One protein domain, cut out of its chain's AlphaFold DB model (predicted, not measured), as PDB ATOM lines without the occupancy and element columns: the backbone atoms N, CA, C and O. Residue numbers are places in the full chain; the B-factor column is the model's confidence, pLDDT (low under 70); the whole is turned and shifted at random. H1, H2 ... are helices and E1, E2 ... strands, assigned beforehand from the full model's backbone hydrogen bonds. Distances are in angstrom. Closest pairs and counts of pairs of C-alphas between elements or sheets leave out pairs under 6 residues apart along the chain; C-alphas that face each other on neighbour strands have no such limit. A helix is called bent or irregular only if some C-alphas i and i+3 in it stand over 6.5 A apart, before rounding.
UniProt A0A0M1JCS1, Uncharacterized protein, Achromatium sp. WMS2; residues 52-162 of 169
ATOM      1  N   THR A  52     -87.179  37.904  -5.494       87.94
ATOM      2  CA  THR A  52     -87.166  37.855  -6.963       87.94
ATOM      3  C   THR A  52     -85.758  37.533  -7.428       87.94
ATOM      4  O   THR A  52     -84.800  38.166  -6.990       87.94
ATOM      5  N   PHE A  53     -85.623  36.551  -8.313       87.50
ATOM      6  CA  PHE A  53     -84.336  36.211  -8.894       87.50
ATOM      7  C   PHE A  53     -83.785  37.373  -9.711       87.50
ATOM      8  O   PHE A  53     -84.452  37.922 -10.590       87.50
ATOM      9  N   THR A  54     -82.530  37.701  -9.432       86.50
ATOM     10  CA  THR A  54     -81.708  38.571 -10.264       86.50
ATOM     11  C   THR A  54     -80.377  37.874 -10.489       86.50
ATOM     12  O   THR A  54     -79.867  37.206  -9.590       86.50
ATOM     13  N   ASP A  55     -79.800  38.017 -11.680       84.88
ATOM     14  CA  ASP A  55     -78.476  37.469 -11.982       84.88
ATOM     15  C   ASP A  55     -77.383  38.356 -11.362       84.88
ATOM     16  O   ASP A  55     -76.684  39.110 -12.040       84.88
ATOM     17  N   SER A  56     -77.306  38.351 -10.031       87.38
ATOM     18  CA  SER A  56     -76.392  39.192  -9.264       87.38
ATOM     19  C   SER A  56     -75.869  38.472  -8.024       87.38
ATOM     20  O   SER A  56     -76.538  37.616  -7.453       87.38
ATOM     21  N   ALA A  57     -74.674  38.859  -7.569       87.00
ATOM     22  CA  ALA A  57     -74.108  38.343  -6.322       87.00
ATOM     23  C   ALA A  57     -74.964  38.713  -5.094       87.00
ATOM     24  O   ALA A  57     -75.057  37.932  -4.155       87.00
ATOM     25  N   ALA A  58     -75.642  39.865  -5.134       86.69
ATOM     26  CA  ALA A  58     -76.528  40.307  -4.058       86.69
ATOM     27  C   ALA A  58     -77.699  39.337  -3.840       86.69
ATOM     28  O   ALA A  58     -78.057  39.053  -2.701       86.69
ATOM     29  N   PHE A  59     -78.256  38.779  -4.923       90.38
ATOM     30  CA  PHE A  59     -79.276  37.737  -4.822       90.38
ATOM     31  C   PHE A  59     -78.731  36.475  -4.147       90.38
ATOM     32  O   PHE A  59     -79.403  35.908  -3.288       90.38
ATOM     33  N   ASP A  60     -77.520  36.042  -4.512       90.12
ATOM     34  CA  ASP A  60     -76.923  34.842  -3.926       90.12
ATOM     35  C   ASP A  60     -76.664  35.026  -2.417       90.12
ATOM     36  O   ASP A  60     -76.937  34.123  -1.625       90.12
ATOM     37  N   GLU A  61     -76.199  36.204  -1.996       90.12
ATOM     38  CA  GLU A  61     -76.017  36.551  -0.581       90.12
ATOM     39  C   GLU A  61     -77.345  36.577   0.187       90.12
ATOM     40  O   GLU A  61     -77.450  35.990   1.268       90.12
ATOM     41  N   GLU A  62     -78.376  37.206  -0.379       90.62
ATOM     42  CA  GLU A  62     -79.700  37.286   0.239       90.62
ATOM     43  C   GLU A  62     -80.344  35.899   0.366       90.62
ATOM     44  O   GLU A  62     -80.829  35.526   1.439       90.62
ATOM     45  N   LEU A  63     -80.292  35.091  -0.697       90.12
ATOM     46  CA  LEU A  63     -80.796  33.721  -0.675       90.12
ATOM     47  C   LEU A  63     -80.031  32.867   0.347       90.12
ATOM     48  O   LEU A  63     -80.655  32.145   1.128       90.12
ATOM     49  N   SER A  64     -78.702  32.985   0.391       91.00
ATOM     50  CA  SER A  64     -77.861  32.296   1.375       91.00
ATOM     51  C   SER A  64     -78.252  32.651   2.809       91.00
ATOM     52  O   SER A  64     -78.432  31.758   3.645       91.00
ATOM     53  N   ALA A  65     -78.461  33.938   3.094       89.44
ATOM     54  CA  ALA A  65     -78.869  34.417   4.411       89.44
ATOM     55  C   ALA A  65     -80.256  33.888   4.815       89.44
ATOM     56  O   ALA A  65     -80.435  33.415   5.942       89.44
ATOM     57  N   ILE A  66     -81.226  33.900   3.895       89.12
ATOM     58  CA  ILE A  66     -82.586  33.402   4.153       89.12
ATOM     59  C   ILE A  66     -82.585  31.887   4.399       89.12
ATOM     60  O   ILE A  66     -83.260  31.403   5.309       89.12
ATOM     61  N   LEU A  67     -81.829  31.118   3.612       89.88
ATOM     62  CA  LEU A  67     -81.711  29.671   3.811       89.88
ATOM     63  C   LEU A  67     -80.966  29.344   5.113       89.88
ATOM     64  O   LEU A  67     -81.355  28.431   5.840       89.88
ATOM     65  N   SER A  68     -79.948  30.131   5.466       89.25
ATOM     66  CA  SER A  68     -79.229  29.988   6.740       89.25
ATOM     67  C   SER A  68     -80.125  30.244   7.951       89.25
ATOM     68  O   SER A  68     -79.895  29.678   9.018       89.25
ATOM     69  N   SER A  69     -81.176  31.057   7.799       86.88
ATOM     70  CA  SER A  69     -82.137  31.325   8.872       86.88
ATOM     71  C   SER A  69     -83.086  30.150   9.148       86.88
ATOM     72  O   SER A  69     -83.954  30.265  10.015       86.88
ATOM     73  N   GLY A  70     -83.007  29.056   8.379       84.06
ATOM     74  CA  GLY A  70     -83.898  27.904   8.520       84.06
ATOM     75  C   GLY A  70     -85.338  28.173   8.068       84.06
ATOM     76  O   GLY A  70     -86.247  27.418   8.426       84.06
ATOM     77  N   LYS A  71     -85.588  29.245   7.298       84.50
ATOM     78  CA  LYS A  71     -86.932  29.559   6.789       84.50
ATOM     79  C   LYS A  71     -87.426  28.414   5.899       84.50
ATOM     80  O   LYS A  71     -86.660  27.869   5.110       84.50
ATOM     81  N   ASN A  72     -88.701  28.039   6.028       84.31
ATOM     82  CA  ASN A  72     -89.305  26.948   5.263       84.31
ATOM     83  C   ASN A  72     -90.814  27.181   5.033       84.31
ATOM     84  O   ASN A  72     -91.546  27.283   6.021       84.31
ATOM     85  N   PRO A  73     -91.316  27.203   3.784       84.56
ATOM     86  CA  PRO A  73     -90.563  27.216   2.529       84.56
ATOM     87  C   PRO A  73     -90.000  28.609   2.200       84.56
ATOM     88  O   PRO A  73     -90.565  29.631   2.595       84.56
ATOM     89  N   VAL A  74     -88.897  28.652   1.449       88.44
ATOM     90  CA  VAL A  74     -88.384  29.890   0.836       88.44
ATOM     91  C   VAL A  74     -88.823  29.909  -0.617       88.44
ATOM     92  O   VAL A  74     -88.378  29.078  -1.405       88.44
ATOM     93  N   ALA A  75     -89.720  30.830  -0.958       89.25
ATOM     94  CA  ALA A  75     -90.204  30.989  -2.318       89.25
ATOM     95  C   ALA A  75     -89.401  32.064  -3.056       89.25
ATOM     96  O   ALA A  75     -89.227  33.170  -2.542       89.25
ATOM     97  N   VAL A  76     -88.955  31.727  -4.263       88.75
ATOM     98  CA  VAL A  76     -88.238  32.623  -5.168       88.75
ATOM     99  C   VAL A  76     -89.039  32.758  -6.454       88.75
ATOM    100  O   VAL A  76     -89.389  31.756  -7.079       88.75
ATOM    101  N   GLN A  77     -89.346  33.986  -6.845       89.19
ATOM    102  CA  GLN A  77     -89.962  34.282  -8.127       89.19
ATOM    103  C   GLN A  77     -88.882  34.352  -9.197       89.19
ATOM    104  O   GLN A  77     -87.898  35.075  -9.045       89.19
ATOM    105  N   VAL A  78     -89.056  33.589 -10.269       86.94
ATOM    106  CA  VAL A  78     -88.079  33.491 -11.353       86.94
ATOM    107  C   VAL A  78     -88.786  33.582 -12.696       86.94
ATOM    108  O   VAL A  78     -90.000  33.432 -12.762       86.94
ATOM    109  N   ALA A  79     -88.044  33.855 -13.760       84.81
ATOM    110  CA  ALA A  79     -88.566  33.815 -15.118       84.81
ATOM    111  C   ALA A  79     -87.465  33.294 -16.041       84.81
ATOM    112  O   ALA A  79     -86.625  34.056 -16.517       84.81
ATOM    113  N   PHE A  80     -87.421  31.978 -16.232       81.06
ATOM    114  CA  PHE A  80     -86.506  31.340 -17.176       81.06
ATOM    115  C   PHE A  80     -87.108  30.051 -17.735       81.06
ATOM    116  O   PHE A  80     -87.991  29.441 -17.135       81.06
ATOM    117  N   ASN A  81     -86.636  29.629 -18.905       75.88
ATOM    118  CA  ASN A  81     -87.061  28.374 -19.519       75.88
ATOM    119  C   ASN A  81     -86.277  27.197 -18.908       75.88
ATOM    120  O   ASN A  81     -85.109  27.350 -18.555       75.88
ATOM    121  N   SER A  82     -86.888  26.013 -18.816       68.56
ATOM    122  CA  SER A  82     -86.212  24.789 -18.363       68.56
ATOM    123  C   SER A  82     -84.999  24.413 -19.219       68.56
ATOM    124  O   SER A  82     -84.096  23.745 -18.732       68.56
ATOM    125  N   GLU A  83     -84.975  24.837 -20.485       69.50
ATOM    126  CA  GLU A  83     -83.863  24.591 -21.414       69.50
ATOM    127  C   GLU A  83     -82.677  25.550 -21.219       69.50
ATOM    128  O   GLU A  83     -81.576  25.269 -21.684       69.50
ATOM    129  N   ALA A  84     -82.892  26.680 -20.540       72.19
ATOM    130  CA  ALA A  84     -81.904  27.740 -20.373       72.19
ATOM    131  C   ALA A  84     -81.868  28.186 -18.907       72.19
ATOM    132  O   ALA A  84     -82.329  29.274 -18.554       72.19
ATOM    133  N   LEU A  85     -81.343  27.309 -18.048       79.00
ATOM    134  CA  LEU A  85     -81.132  27.626 -16.641       79.00
ATOM    135  C   LEU A  85     -80.019  28.675 -16.490       79.00
ATOM    136  O   LEU A  85     -78.947  28.524 -17.076       79.00
ATOM    137  N   PRO A  86     -80.233  29.737 -15.694       83.19
ATOM    138  CA  PRO A  86     -79.160  30.661 -15.362       83.19
ATOM    139  C   PRO A  86     -78.029  29.924 -14.621       83.19
ATOM    140  O   PRO A  86     -78.323  29.214 -13.654       83.19
ATOM    141  N   PRO A  87     -76.746  30.140 -14.972       83.31
ATOM    142  CA  PRO A  87     -75.619  29.441 -14.345       83.31
ATOM    143  C   PRO A  87     -75.579  29.557 -12.812       83.31
ATOM    144  O   PRO A  87     -75.194  28.618 -12.121       83.31
ATOM    145  N   ARG A  88     -76.034  30.687 -12.250       85.56
ATOM    146  CA  ARG A  88     -76.146  30.863 -10.789       85.56
ATOM    147  C   ARG A  88     -77.157  29.909 -10.162       85.56
ATOM    148  O   ARG A  88     -76.886  29.312  -9.126       85.56
ATOM    149  N   MET A  89     -78.312  29.719 -10.799       85.94
ATOM    150  CA  MET A  89     -79.329  28.783 -10.311       85.94
ATOM    151  C   MET A  89     -78.845  27.338 -10.395       85.94
ATOM    152  O   MET A  89     -79.122  26.550  -9.491       85.94
ATOM    153  N   GLU A  90     -78.066  27.001 -11.423       84.31
ATOM    154  CA  GLU A  90     -77.426  25.688 -11.519       84.31
ATOM    155  C   GLU A  90     -76.504  25.415 -10.328       84.31
ATOM    156  O   GLU A  90     -76.502  24.297  -9.816       84.31
ATOM    157  N   GLN A  91     -75.775  26.420  -9.829       85.31
ATOM    158  CA  GLN A  91     -74.924  26.271  -8.642       85.31
ATOM    159  C   GLN A  91     -75.749  25.971  -7.385       85.31
ATOM    160  O   GLN A  91     -75.409  25.054  -6.633       85.31
ATOM    161  N   TRP A  92     -76.871  26.670  -7.190       87.94
ATOM    162  CA  TRP A  92     -77.804  26.390  -6.093       87.94
ATOM    163  C   TRP A  92     -78.382  24.973  -6.171       87.94
ATOM    164  O   TRP A  92     -78.395  24.252  -5.172       87.94
ATOM    165  N   PHE A  93     -78.818  24.540  -7.354       86.69
ATOM    166  CA  PHE A  93     -79.374  23.198  -7.553       86.69
ATOM    167  C   PHE A  93     -78.312  22.105  -7.419       86.69
ATOM    168  O   PHE A  93     -78.577  21.054  -6.836       86.69
ATOM    169  N   THR A  94     -77.093  22.379  -7.875       82.81
ATOM    170  CA  THR A  94     -75.937  21.496  -7.703       82.81
ATOM    171  C   THR A  94     -75.595  21.338  -6.223       82.81
ATOM    172  O   THR A  94     -75.375  20.220  -5.768       82.81
ATOM    173  N   ALA A  95     -75.607  22.420  -5.438       84.62
ATOM    174  CA  ALA A  95     -75.357  22.356  -3.996       84.62
ATOM    175  C   ALA A  95     -76.411  21.518  -3.250       84.62
ATOM    176  O   ALA A  95     -76.055  20.737  -2.365       84.62
ATOM    177  N   VAL A  96     -77.682  21.638  -3.644       85.75
ATOM    178  CA  VAL A  96     -78.790  20.806  -3.146       85.75
ATOM    179  C   VAL A  96     -78.594  19.340  -3.541       85.75
ATOM    180  O   VAL A  96     -78.658  18.456  -2.691       85.75
ATOM    181  N   SER A  97     -78.317  19.060  -4.814       82.31
ATOM    182  CA  SER A  97     -78.170  17.689  -5.311       82.31
ATOM    183  C   SER A  97     -76.957  16.978  -4.699       82.31
ATOM    184  O   SER A  97     -77.066  15.843  -4.233       82.31
ATOM    185  N   ASN A  98     -75.821  17.673  -4.590       82.25
ATOM    186  CA  ASN A  98     -74.586  17.138  -4.014       82.25
ATOM    187  C   ASN A  98     -74.718  16.769  -2.531       82.25
ATOM    188  O   ASN A  98     -74.007  15.883  -2.057       82.25
ATOM    189  N   SER A  99     -75.618  17.416  -1.787       81.81
ATOM    190  CA  SER A  99     -75.891  17.066  -0.387       81.81
ATOM    191  C   SER A  99     -76.916  15.936  -0.226       81.81
ATOM    192  O   SER A  99     -77.303  15.599   0.903       81.81
ATOM    193  N   GLY A 100     -77.397  15.368  -1.338       79.31
ATOM    194  CA  GLY A 100     -78.485  14.393  -1.375       79.31
ATOM    195  C   GLY A 100     -79.870  15.017  -1.189       79.31
ATOM    196  O   GLY A 100     -80.787  14.335  -0.727       79.31
ATOM    197  N   GLY A 101     -80.018  16.322  -1.419       78.44
ATOM    198  CA  GLY A 101     -81.317  16.972  -1.573       78.44
ATOM    199  C   GLY A 101     -81.921  16.677  -2.948       78.44
ATOM    200  O   GLY A 101     -81.211  16.355  -3.901       78.44
ATOM    201  N   ASP A 102     -83.245  16.759  -3.039       82.25
ATOM    202  CA  ASP A 102     -83.974  16.489  -4.279       82.25
ATOM    203  C   ASP A 102     -84.376  17.791  -4.976       82.25
ATOM    204  O   ASP A 102     -84.792  18.753  -4.324       82.25
ATOM    205  N   VAL A 103     -84.273  17.808  -6.302       81.50
ATOM    206  CA  VAL A 103     -84.680  18.925  -7.159       81.50
ATOM    207  C   VAL A 103     -85.799  18.400  -8.050       81.50
ATOM    208  O   VAL A 103     -85.564  17.545  -8.897       81.50
ATOM    209  N   GLN A 104     -87.026  18.873  -7.839       80.94
ATOM    210  CA  GLN A 104     -88.230  18.369  -8.504       80.94
ATOM    211  C   GLN A 104     -88.909  19.457  -9.325       80.94
ATOM    212  O   GLN A 104     -89.092  20.568  -8.839       80.94
ATOM    213  N   MET A 105     -89.384  19.129 -10.524       76.25
ATOM    214  CA  MET A 105     -90.273  20.004 -11.285       76.25
ATOM    215  C   MET A 105     -91.735  19.615 -11.026       76.25
ATOM    216  O   MET A 105     -92.136  18.482 -11.277       76.25
ATOM    217  N   GLN A 106     -92.523  20.549 -10.499       71.88
ATOM    218  CA  GLN A 106     -93.979  20.495 -10.450       71.88
ATOM    219  C   GLN A 106     -94.546  21.192 -11.687       71.88
ATOM    220  O   GLN A 106     -94.460  22.412 -11.831       71.88
ATOM    221  N   GLU A 107     -95.160  20.403 -12.564       59.41
ATOM    222  CA  GLU A 107     -96.176  20.911 -13.484       59.41
ATOM    223  C   GLU A 107     -97.393  21.302 -12.638       59.41
ATOM    224  O   GLU A 107     -97.743  20.577 -11.695       59.41
ATOM    225  N   GLN A 108     -98.017  22.453 -12.904       50.22
ATOM    226  CA  GLN A 108     -99.192  22.900 -12.148       50.22
ATOM    227  C   GLN A 108    -100.445  22.103 -12.544       50.22
ATOM    228  O   GLN A 108    -101.506  22.646 -12.839       50.22
ATOM    229  N   LEU A 109    -100.383  20.777 -12.446       36.09
ATOM    230  CA  LEU A 109    -101.565  19.947 -12.570       36.09
ATOM    231  C   LEU A 109    -102.425  20.106 -11.317       36.09
ATOM    232  O   LEU A 109    -102.168  19.588 -10.227       36.09
ATOM    233  N   LYS A 110    -103.484  20.886 -11.511       40.53
ATOM    234  CA  LYS A 110    -104.629  21.019 -10.623       40.53
ATOM    235  C   LYS A 110    -105.104  19.618 -10.192       40.53
ATOM    236  O   LYS A 110    -105.552  18.828 -11.013       40.53
ATOM    237  N   VAL A 111    -105.150  19.424  -8.872       37.47
ATOM    238  CA  VAL A 111    -105.936  18.427  -8.114       37.47
ATOM    239  C   VAL A 111    -105.239  17.100  -7.736       37.47
ATOM    240  O   VAL A 111    -104.953  16.246  -8.558       37.47
ATOM    241  N   ARG A 112    -105.156  16.918  -6.405       40.38
ATOM    242  CA  ARG A 112    -105.086  15.676  -5.603       40.38
ATOM    243  C   ARG A 112    -103.988  14.653  -5.919       40.38
ATOM    244  O   ARG A 112    -104.157  13.774  -6.745       40.38
ATOM    245  N   GLY A 113    -103.069  14.576  -4.957       39.41
ATOM    246  CA  GLY A 113    -102.865  13.337  -4.210       39.41
ATOM    247  C   GLY A 113    -101.889  12.348  -4.827       39.41
ATOM    248  O   GLY A 113    -102.284  11.505  -5.618       39.41
ATOM    249  N   THR A 114    -100.687  12.314  -4.241       41.25
ATOM    250  CA  THR A 114     -99.663  11.264  -4.409       41.25
ATOM    251  C   THR A 114     -99.060  11.213  -5.818       41.25
ATOM    252  O   THR A 114     -99.755  11.398  -6.798       41.25
ATOM    253  N   TYR A 115     -97.760  10.921  -5.905       45.72
ATOM    254  CA  TYR A 115     -96.946  10.834  -7.131       45.72
ATOM    255  C   TYR A 115     -96.402  12.148  -7.685       45.72
ATOM    256  O   TYR A 115     -96.867  12.642  -8.700       45.72
ATOM    257  N   ILE A 116     -95.301  12.626  -7.100       41.09
ATOM    258  CA  ILE A 116     -94.269  13.312  -7.888       41.09
ATOM    259  C   ILE A 116     -92.917  12.786  -7.406       41.09
ATOM    260  O   ILE A 116     -92.245  13.372  -6.566       41.09
ATOM    261  N   ALA A 117     -92.581  11.579  -7.853       45.12
ATOM    262  CA  ALA A 117     -91.253  11.009  -7.700       45.12
ATOM    263  C   ALA A 117     -90.784  10.612  -9.097       45.12
ATOM    264  O   ALA A 117     -91.418   9.774  -9.738       45.12
ATOM    265  N   ARG A 118     -89.651  11.192  -9.502       50.69
ATOM    266  CA  ARG A 118     -89.001  11.133 -10.821       50.69
ATOM    267  C   ARG A 118     -89.551  12.124 -11.836       50.69
ATOM    268  O   ARG A 118     -90.511  11.829 -12.528       50.69
ATOM    269  N   MET A 119     -88.834  13.229 -11.997       41.31
ATOM    270  CA  MET A 119     -88.255  13.613 -13.290       41.31
ATOM    271  C   MET A 119     -87.462  14.904 -13.116       41.31
ATOM    272  O   MET A 119     -88.018  15.976 -13.285       41.31
ATOM    273  N   VAL A 120     -86.165  14.796 -12.823       48.84
ATOM    274  CA  VAL A 120     -85.171  15.830 -13.150       48.84
ATOM    275  C   VAL A 120     -83.836  15.102 -13.351       48.84
ATOM    276  O   VAL A 120     -83.006  15.013 -12.458       48.84
ATOM    277  N   ASN A 121     -83.647  14.508 -14.532       42.78
ATOM    278  CA  ASN A 121     -82.349  13.980 -14.967       42.78
ATOM    279  C   ASN A 121     -81.537  15.149 -15.561       42.78
ATOM    280  O   ASN A 121     -81.160  15.126 -16.731       42.78
ATOM    281  N   PHE A 122     -81.375  16.233 -14.794       53.25
ATOM    282  CA  PHE A 122     -80.523  17.342 -15.207       53.25
ATOM    283  C   PHE A 122     -79.085  16.926 -14.938       53.25
ATOM    284  O   PHE A 122     -78.666  16.738 -13.797       53.25
ATOM    285  N   ILE A 123     -78.351  16.713 -16.023       43.34
ATOM    286  CA  ILE A 123     -76.917  16.464 -15.996       43.34
ATOM    287  C   ILE A 123     -76.267  17.790 -15.590       43.34
ATOM    288  O   ILE A 123     -75.953  18.620 -16.438       43.34
ATOM    289  N   PHE A 124     -76.124  18.020 -14.287       54.38
ATOM    290  CA  PHE A 124     -75.348  19.143 -13.778       54.38
ATOM    291  C   PHE A 124     -73.872  18.840 -14.029       54.38
ATOM    292  O   PHE A 124     -73.277  17.971 -13.388       54.38
ATOM    293  N   ASN A 125     -73.272  19.537 -14.993       49.84
ATOM    294  CA  ASN A 125     -71.821  19.576 -15.092       49.84
ATOM    295  C   ASN A 125     -71.299  20.233 -13.810       49.84
ATOM    296  O   ASN A 125     -71.721  21.327 -13.446       49.84
ATOM    297  N   PHE A 126     -70.422  19.531 -13.096       51.97
ATOM    298  CA  PHE A 126     -69.924  19.919 -11.781       51.97
ATOM    299  C   PHE A 126     -69.024  21.161 -11.897       51.97
ATOM    300  O   PHE A 126     -67.801  21.059 -11.996       51.97
ATOM    301  N   ILE A 127     -69.620  22.352 -11.927       52.16
ATOM    302  CA  ILE A 127     -68.882  23.612 -11.867       52.16
ATOM    303  C   ILE A 127     -68.566  23.862 -10.392       52.16
ATOM    304  O   ILE A 127     -69.447  24.176  -9.593       52.16
ATOM    305  N   SER A 128     -67.297  23.691 -10.018       51.66
ATOM    306  CA  SER A 128     -66.799  24.138  -8.715       51.66
ATOM    307  C   SER A 128     -66.869  25.665  -8.685       51.66
ATOM    308  O   SER A 128     -66.017  26.334  -9.263       51.66
ATOM    309  N   GLY A 129     -67.936  26.210  -8.100       52.94
ATOM    310  CA  GLY A 129     -68.124  27.653  -7.960       52.94
ATOM    311  C   GLY A 129     -67.050  28.280  -7.069       52.94
ATOM    312  O   GLY A 129     -66.566  27.651  -6.129       52.94
ATOM    313  N   GLU A 130     -66.703  29.537  -7.348       57.84
ATOM    314  CA  GLU A 130     -65.616  30.274  -6.685       57.84
ATOM    315  C   GLU A 130     -65.847  30.525  -5.180       57.84
ATOM    316  O   GLU A 130     -64.908  30.881  -4.479       57.84
ATOM    317  N   ASN A 131     -67.057  30.284  -4.649       67.62
ATOM    318  CA  ASN A 131     -67.398  30.491  -3.236       67.62
ATOM    319  C   ASN A 131     -68.268  29.349  -2.678       67.62
ATOM    320  O   ASN A 131     -69.485  29.500  -2.564       67.62
ATOM    321  N   PRO A 132     -67.681  28.201  -2.287       69.62
ATOM    322  CA  PRO A 132     -68.451  27.056  -1.798       69.62
ATOM    323  C   PRO A 132     -69.249  27.370  -0.527       69.62
ATOM    324  O   PRO A 132     -70.246  26.708  -0.258       69.62
ATOM    325  N   GLU A 133     -68.832  28.371   0.255       81.81
ATOM    326  CA  GLU A 133     -69.504  28.756   1.500       81.81
ATOM    327  C   GLU A 133     -70.888  29.358   1.281       81.81
ATOM    328  O   GLU A 133     -71.795  29.088   2.065       81.81
ATOM    329  N   LEU A 134     -71.065  30.097   0.185       86.00
ATOM    330  CA  LEU A 134     -72.307  30.791  -0.141       86.00
ATOM    331  C   LEU A 134     -73.470  29.814  -0.345       86.00
ATOM    332  O   LEU A 134     -74.596  30.084   0.067       86.00
ATOM    333  N   TYR A 135     -73.178  28.643  -0.913       87.25
ATOM    334  CA  TYR A 135     -74.173  27.626  -1.253       87.25
ATOM    335  C   TYR A 135     -74.356  26.557  -0.168       87.25
ATOM    336  O   TYR A 135     -75.262  25.728  -0.276       87.25
ATOM    337  N   LYS A 136     -73.537  26.564   0.900       88.38
ATOM    338  CA  LYS A 136     -73.658  25.614   2.027       88.38
ATOM    339  C   LYS A 136     -75.079  25.539   2.599       88.38
ATOM    340  O   LYS A 136     -75.549  24.421   2.803       88.38
ATOM    341  N   PRO A 137     -75.808  26.652   2.813       89.00
ATOM    342  CA  PRO A 137     -77.137  26.587   3.421       89.00
ATOM    343  C   PRO A 137     -78.141  25.784   2.588       89.00
ATOM    344  O   PRO A 137     -79.023  25.133   3.144       89.00
ATOM    345  N   ALA A 138     -77.975  25.758   1.261       87.31
ATOM    346  CA  ALA A 138     -78.847  25.023   0.347       87.31
ATOM    347  C   ALA A 138     -78.793  23.506   0.558       87.31
ATOM    348  O   ALA A 138     -79.755  22.803   0.259       87.31
ATOM    349  N   GLN A 139     -77.704  22.995   1.138       87.94
ATOM    350  CA  GLN A 139     -77.504  21.566   1.376       87.94
ATOM    351  C   GLN A 139     -78.575  20.947   2.287       87.94
ATOM    352  O   GLN A 139     -78.761  19.727   2.297       87.94
ATOM    353  N   HIS A 140     -79.274  21.777   3.061       89.00
ATOM    354  CA  HIS A 140     -80.323  21.364   3.989       89.00
ATOM    355  C   HIS A 140     -81.730  21.389   3.384       89.00
ATOM    356  O   HIS A 140     -82.707  21.108   4.082       89.00
ATOM    357  N   TYR A 141     -81.844  21.708   2.097       88.62
ATOM    358  CA  TYR A 141     -83.109  21.935   1.419       88.62
ATOM    359  C   TYR A 141     -83.288  20.992   0.232       88.62
ATOM    360  O   TYR A 141     -82.331  20.483  -0.335       88.62
ATOM    361  N   ASN A 142     -84.544  20.775  -0.136       88.62
ATOM    362  CA  ASN A 142     -84.980  20.279  -1.432       88.62
ATOM    363  C   ASN A 142     -85.499  21.466  -2.246       88.62
ATOM    364  O   ASN A 142     -85.952  22.454  -1.665       88.62
ATOM    365  N   VAL A 143     -85.503  21.365  -3.568       87.88
ATOM    366  CA  VAL A 143     -86.019  22.411  -4.455       87.88
ATOM    367  C   VAL A 143     -87.218  21.892  -5.225       87.88
ATOM    368  O   VAL A 143     -87.184  20.798  -5.780       87.88
ATOM    369  N   VAL A 144     -88.272  22.699  -5.286       87.94
ATOM    370  CA  VAL A 144     -89.432  22.460  -6.143       87.94
ATOM    371  C   VAL A 144     -89.542  23.600  -7.146       87.94
ATOM    372  O   VAL A 144     -89.737  24.748  -6.753       87.94
ATOM    373  N   LEU A 145     -89.414  23.289  -8.431       86.00
ATOM    374  CA  LEU A 145     -89.607  24.224  -9.531       86.00
ATOM    375  C   LEU A 145     -91.056  24.168  -9.995       86.00
ATOM    376  O   LEU A 145     -91.589  23.087 -10.203       86.00
ATOM    377  N   TYR A 146     -91.680  25.318 -10.187       84.94
ATOM    378  CA  TYR A 146     -93.037  25.439 -10.701       84.94
ATOM    379  C   TYR A 146     -92.973  25.961 -12.125       84.94
ATOM    380  O   TYR A 146     -92.488  27.074 -12.364       84.94
ATOM    381  N   LYS A 147     -93.464  25.143 -13.050       82.31
ATOM    382  CA  LYS A 147     -93.592  25.493 -14.460       82.31
ATOM    383  C   LYS A 147     -94.988  26.056 -14.716       82.31
ATOM    384  O   LYS A 147     -95.973  25.567 -14.168       82.31
ATOM    385  N   ASP A 148     -95.041  27.109 -15.508       82.50
ATOM    386  CA  ASP A 148     -96.257  27.668 -16.072       82.50
ATOM    387  C   ASP A 148     -96.642  26.847 -17.311       82.50
ATOM    388  O   ASP A 148     -95.823  26.655 -18.213       82.50
ATOM    389  N   ASP A 149     -97.861  26.310 -17.320       77.81
ATOM    390  CA  ASP A 149     -98.310  25.361 -18.343       77.81
ATOM    391  C   ASP A 149     -98.540  26.038 -19.708       77.81
ATOM    392  O   ASP A 149     -98.402  25.389 -20.745       77.81
ATOM    393  N   ASP A 150     -98.839  27.342 -19.717       79.06
ATOM    394  CA  ASP A 150     -99.132  28.102 -20.936       79.06
ATOM    395  C   ASP A 150     -97.845  28.499 -21.670       79.06
ATOM    396  O   ASP A 150     -97.749  28.428 -22.897       79.06
ATOM    397  N   THR A 151     -96.837  28.929 -20.914       78.94
ATOM    398  CA  THR A 151     -95.571  29.449 -21.457       78.94
ATOM    399  C   THR A 151     -94.444  28.425 -21.443       78.94
ATOM    400  O   THR A 151     -93.420  28.618 -22.101       78.94
ATOM    401  N   GLY A 152     -94.591  27.359 -20.658       75.19
ATOM    402  CA  GLY A 152     -93.529  26.411 -20.363       75.19
ATOM    403  C   GLY A 152     -92.374  26.999 -19.545       75.19
ATOM    404  O   GLY A 152     -91.338  26.349 -19.399       75.19
ATOM    405  N   GLN A 153     -92.519  28.213 -19.017       82.81
ATOM    406  CA  GLN A 153     -91.473  28.876 -18.247       82.81
ATOM    407  C   GLN A 153     -91.545  28.478 -16.780       82.81
ATOM    408  O   GLN A 153     -92.618  28.265 -16.220       82.81
ATOM    409  N   ILE A 154     -90.395  28.406 -16.127       84.19
ATOM    410  CA  ILE A 154     -90.327  28.260 -14.681       84.19
ATOM    411  C   ILE A 154     -90.573  29.648 -14.096       84.19
ATOM    412  O   ILE A 154     -89.825  30.585 -14.377       84.19
ATOM    413  N   THR A 155     -91.644  29.778 -13.313       87.19
ATOM    414  CA  THR A 155     -92.102  31.067 -12.763       87.19
ATOM    415  C   THR A 155     -91.863  31.191 -11.262       87.19
ATOM    416  O   THR A 155     -91.839  32.288 -10.694       87.19
ATOM    417  N   LYS A 156     -91.677  30.055 -10.584       87.94
ATOM    418  CA  LYS A 156     -91.479  30.006  -9.139       87.94
ATOM    419  C   LYS A 156     -90.600  28.828  -8.747       87.94
ATOM    420  O   LYS A 156     -90.680  27.749  -9.325       87.94
ATOM    421  N   LEU A 157     -89.796  29.033  -7.717       88.75
ATOM    422  CA  LEU A 157     -89.002  28.009  -7.054       88.75
ATOM    423  C   LEU A 157     -89.343  28.011  -5.569       88.75
ATOM    424  O   LEU A 157     -89.573  29.069  -4.983       88.75
ATOM    425  N   GLU A 158     -89.344  26.845  -4.942       89.81
ATOM    426  CA  GLU A 158     -89.476  26.717  -3.496       89.81
ATOM    427  C   GLU A 158     -88.358  25.852  -2.930       89.81
ATOM    428  O   GLU A 158     -88.268  24.666  -3.246       89.81
ATOM    429  N   PHE A 159     -87.558  26.422  -2.032       89.62
ATOM    430  CA  PHE A 159     -86.655  25.654  -1.187       89.62
ATOM    431  C   PHE A 159     -87.433  25.148   0.030       89.62
ATOM    432  O   PHE A 159     -87.971  25.933   0.819       89.62
ATOM    433  N   LYS A 160     -87.499  23.823   0.180       89.69
ATOM    434  CA  LYS A 160     -88.199  23.122   1.261       89.69
ATOM    435  C   LYS A 160     -87.198  22.433   2.161       89.69
ATOM    436  O   LYS A 160     -86.423  21.602   1.702       89.69
ATOM    437  N   LEU A 161     -87.220  22.770   3.441       88.62
ATOM    438  CA  LEU A 161     -86.270  22.234   4.410       88.62
ATOM    439  C   LEU A 161     -86.429  20.711   4.501       88.62
ATOM    440  O   LEU A 161     -87.545  20.190   4.613       88.62
ATOM    441  N   ARG A 162     -85.315  19.987   4.402       84.06
ATOM    442  CA  ARG A 162     -85.300  18.523   4.376       84.06
ATOM    443  C   ARG A 162     -85.509  17.987   5.793       84.06
ATOM    444  O   ARG A 162     -84.720  18.271   6.690       84.06
TER     445      ARG A 162
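AT A GLANCE: This is residues 52 to 162 of the 169 residues of an uncharacterized protein of Achromatium sp. WMS2 (UniProt A0A0M1JCS1). A strongly twisted four-stranded sheet packs with a cluster of three helices: H2 lies over E3, H1 and H3 only graze the sheet, and H3 touches both other helices. The long stretch 108 to 131 runs from E2 to H3, with residues 110 to 115 sticking out. The 111 printed residues hold, in chain order, H1 E1 H2 E2 H3 E3 E4; the mixed sheet runs E1 E4 E3 E2. The class is mixed, helices and strands; the whole is compact, radius of gyration of the C-alphas 13.5 A, spans 39 by 26 by 25 A.

IN THESE COORDINATES: H1, residues 57 to 68, 16.3 A, begins at C-alpha 57 (-74.108, 38.343, -6.322). E1, residues 74 to 81, 20.5 A, bends by 55 degrees at residue 77. H2 is residues 87 to 98, 16.1 A; E2 103 to 107; H3 132 to 140, irregular, with C-alphas 134 and 137 7.3 A apart; E3 141 to 147, 19.4 A. E4, residues 153 to 161, 24.2 A, ends at C-alpha 161 (-86.270, 22.234, 4.410).

HOW THE PARTS SIT: E1 and E4 are antiparallel, N 76 to O 157 2.8 A. E4 and E3, a hairpin, are antiparallel, N 144 to O 158 2.8 A. E3 and E2 are parallel, N 106 to O 145 2.7 A. E2, H3, E3 form a strand-helix-strand unit, parallel neighbours with a helix between, its crossover left-handed; E1, H2, E2 form a split one, with E4 and E3 between its strands, right-handed. H2 only just runs slantwise to the strands, at 31 degrees to E3 on the local plane. H3 touches H2, Val 96 and Gln 139 C-alphas 4.8 A apart, and H1, Ser 68 and Pro 137 C-alphas 5.2 A. Every O i to N i+4 pair is within hydrogen-bond range in H1 and H2; in H3 1 of 5 is, and 4 of 6 O i to N i+3 pairs.

THE WHOLE: The C-alphas farthest apart, Arg 112 and Glu 130, are 42.1 A apart. The printed part has no cut; the link E2 to H3 is long. pLDDT is under 70 at residues 82 to 83 and 107 to 132.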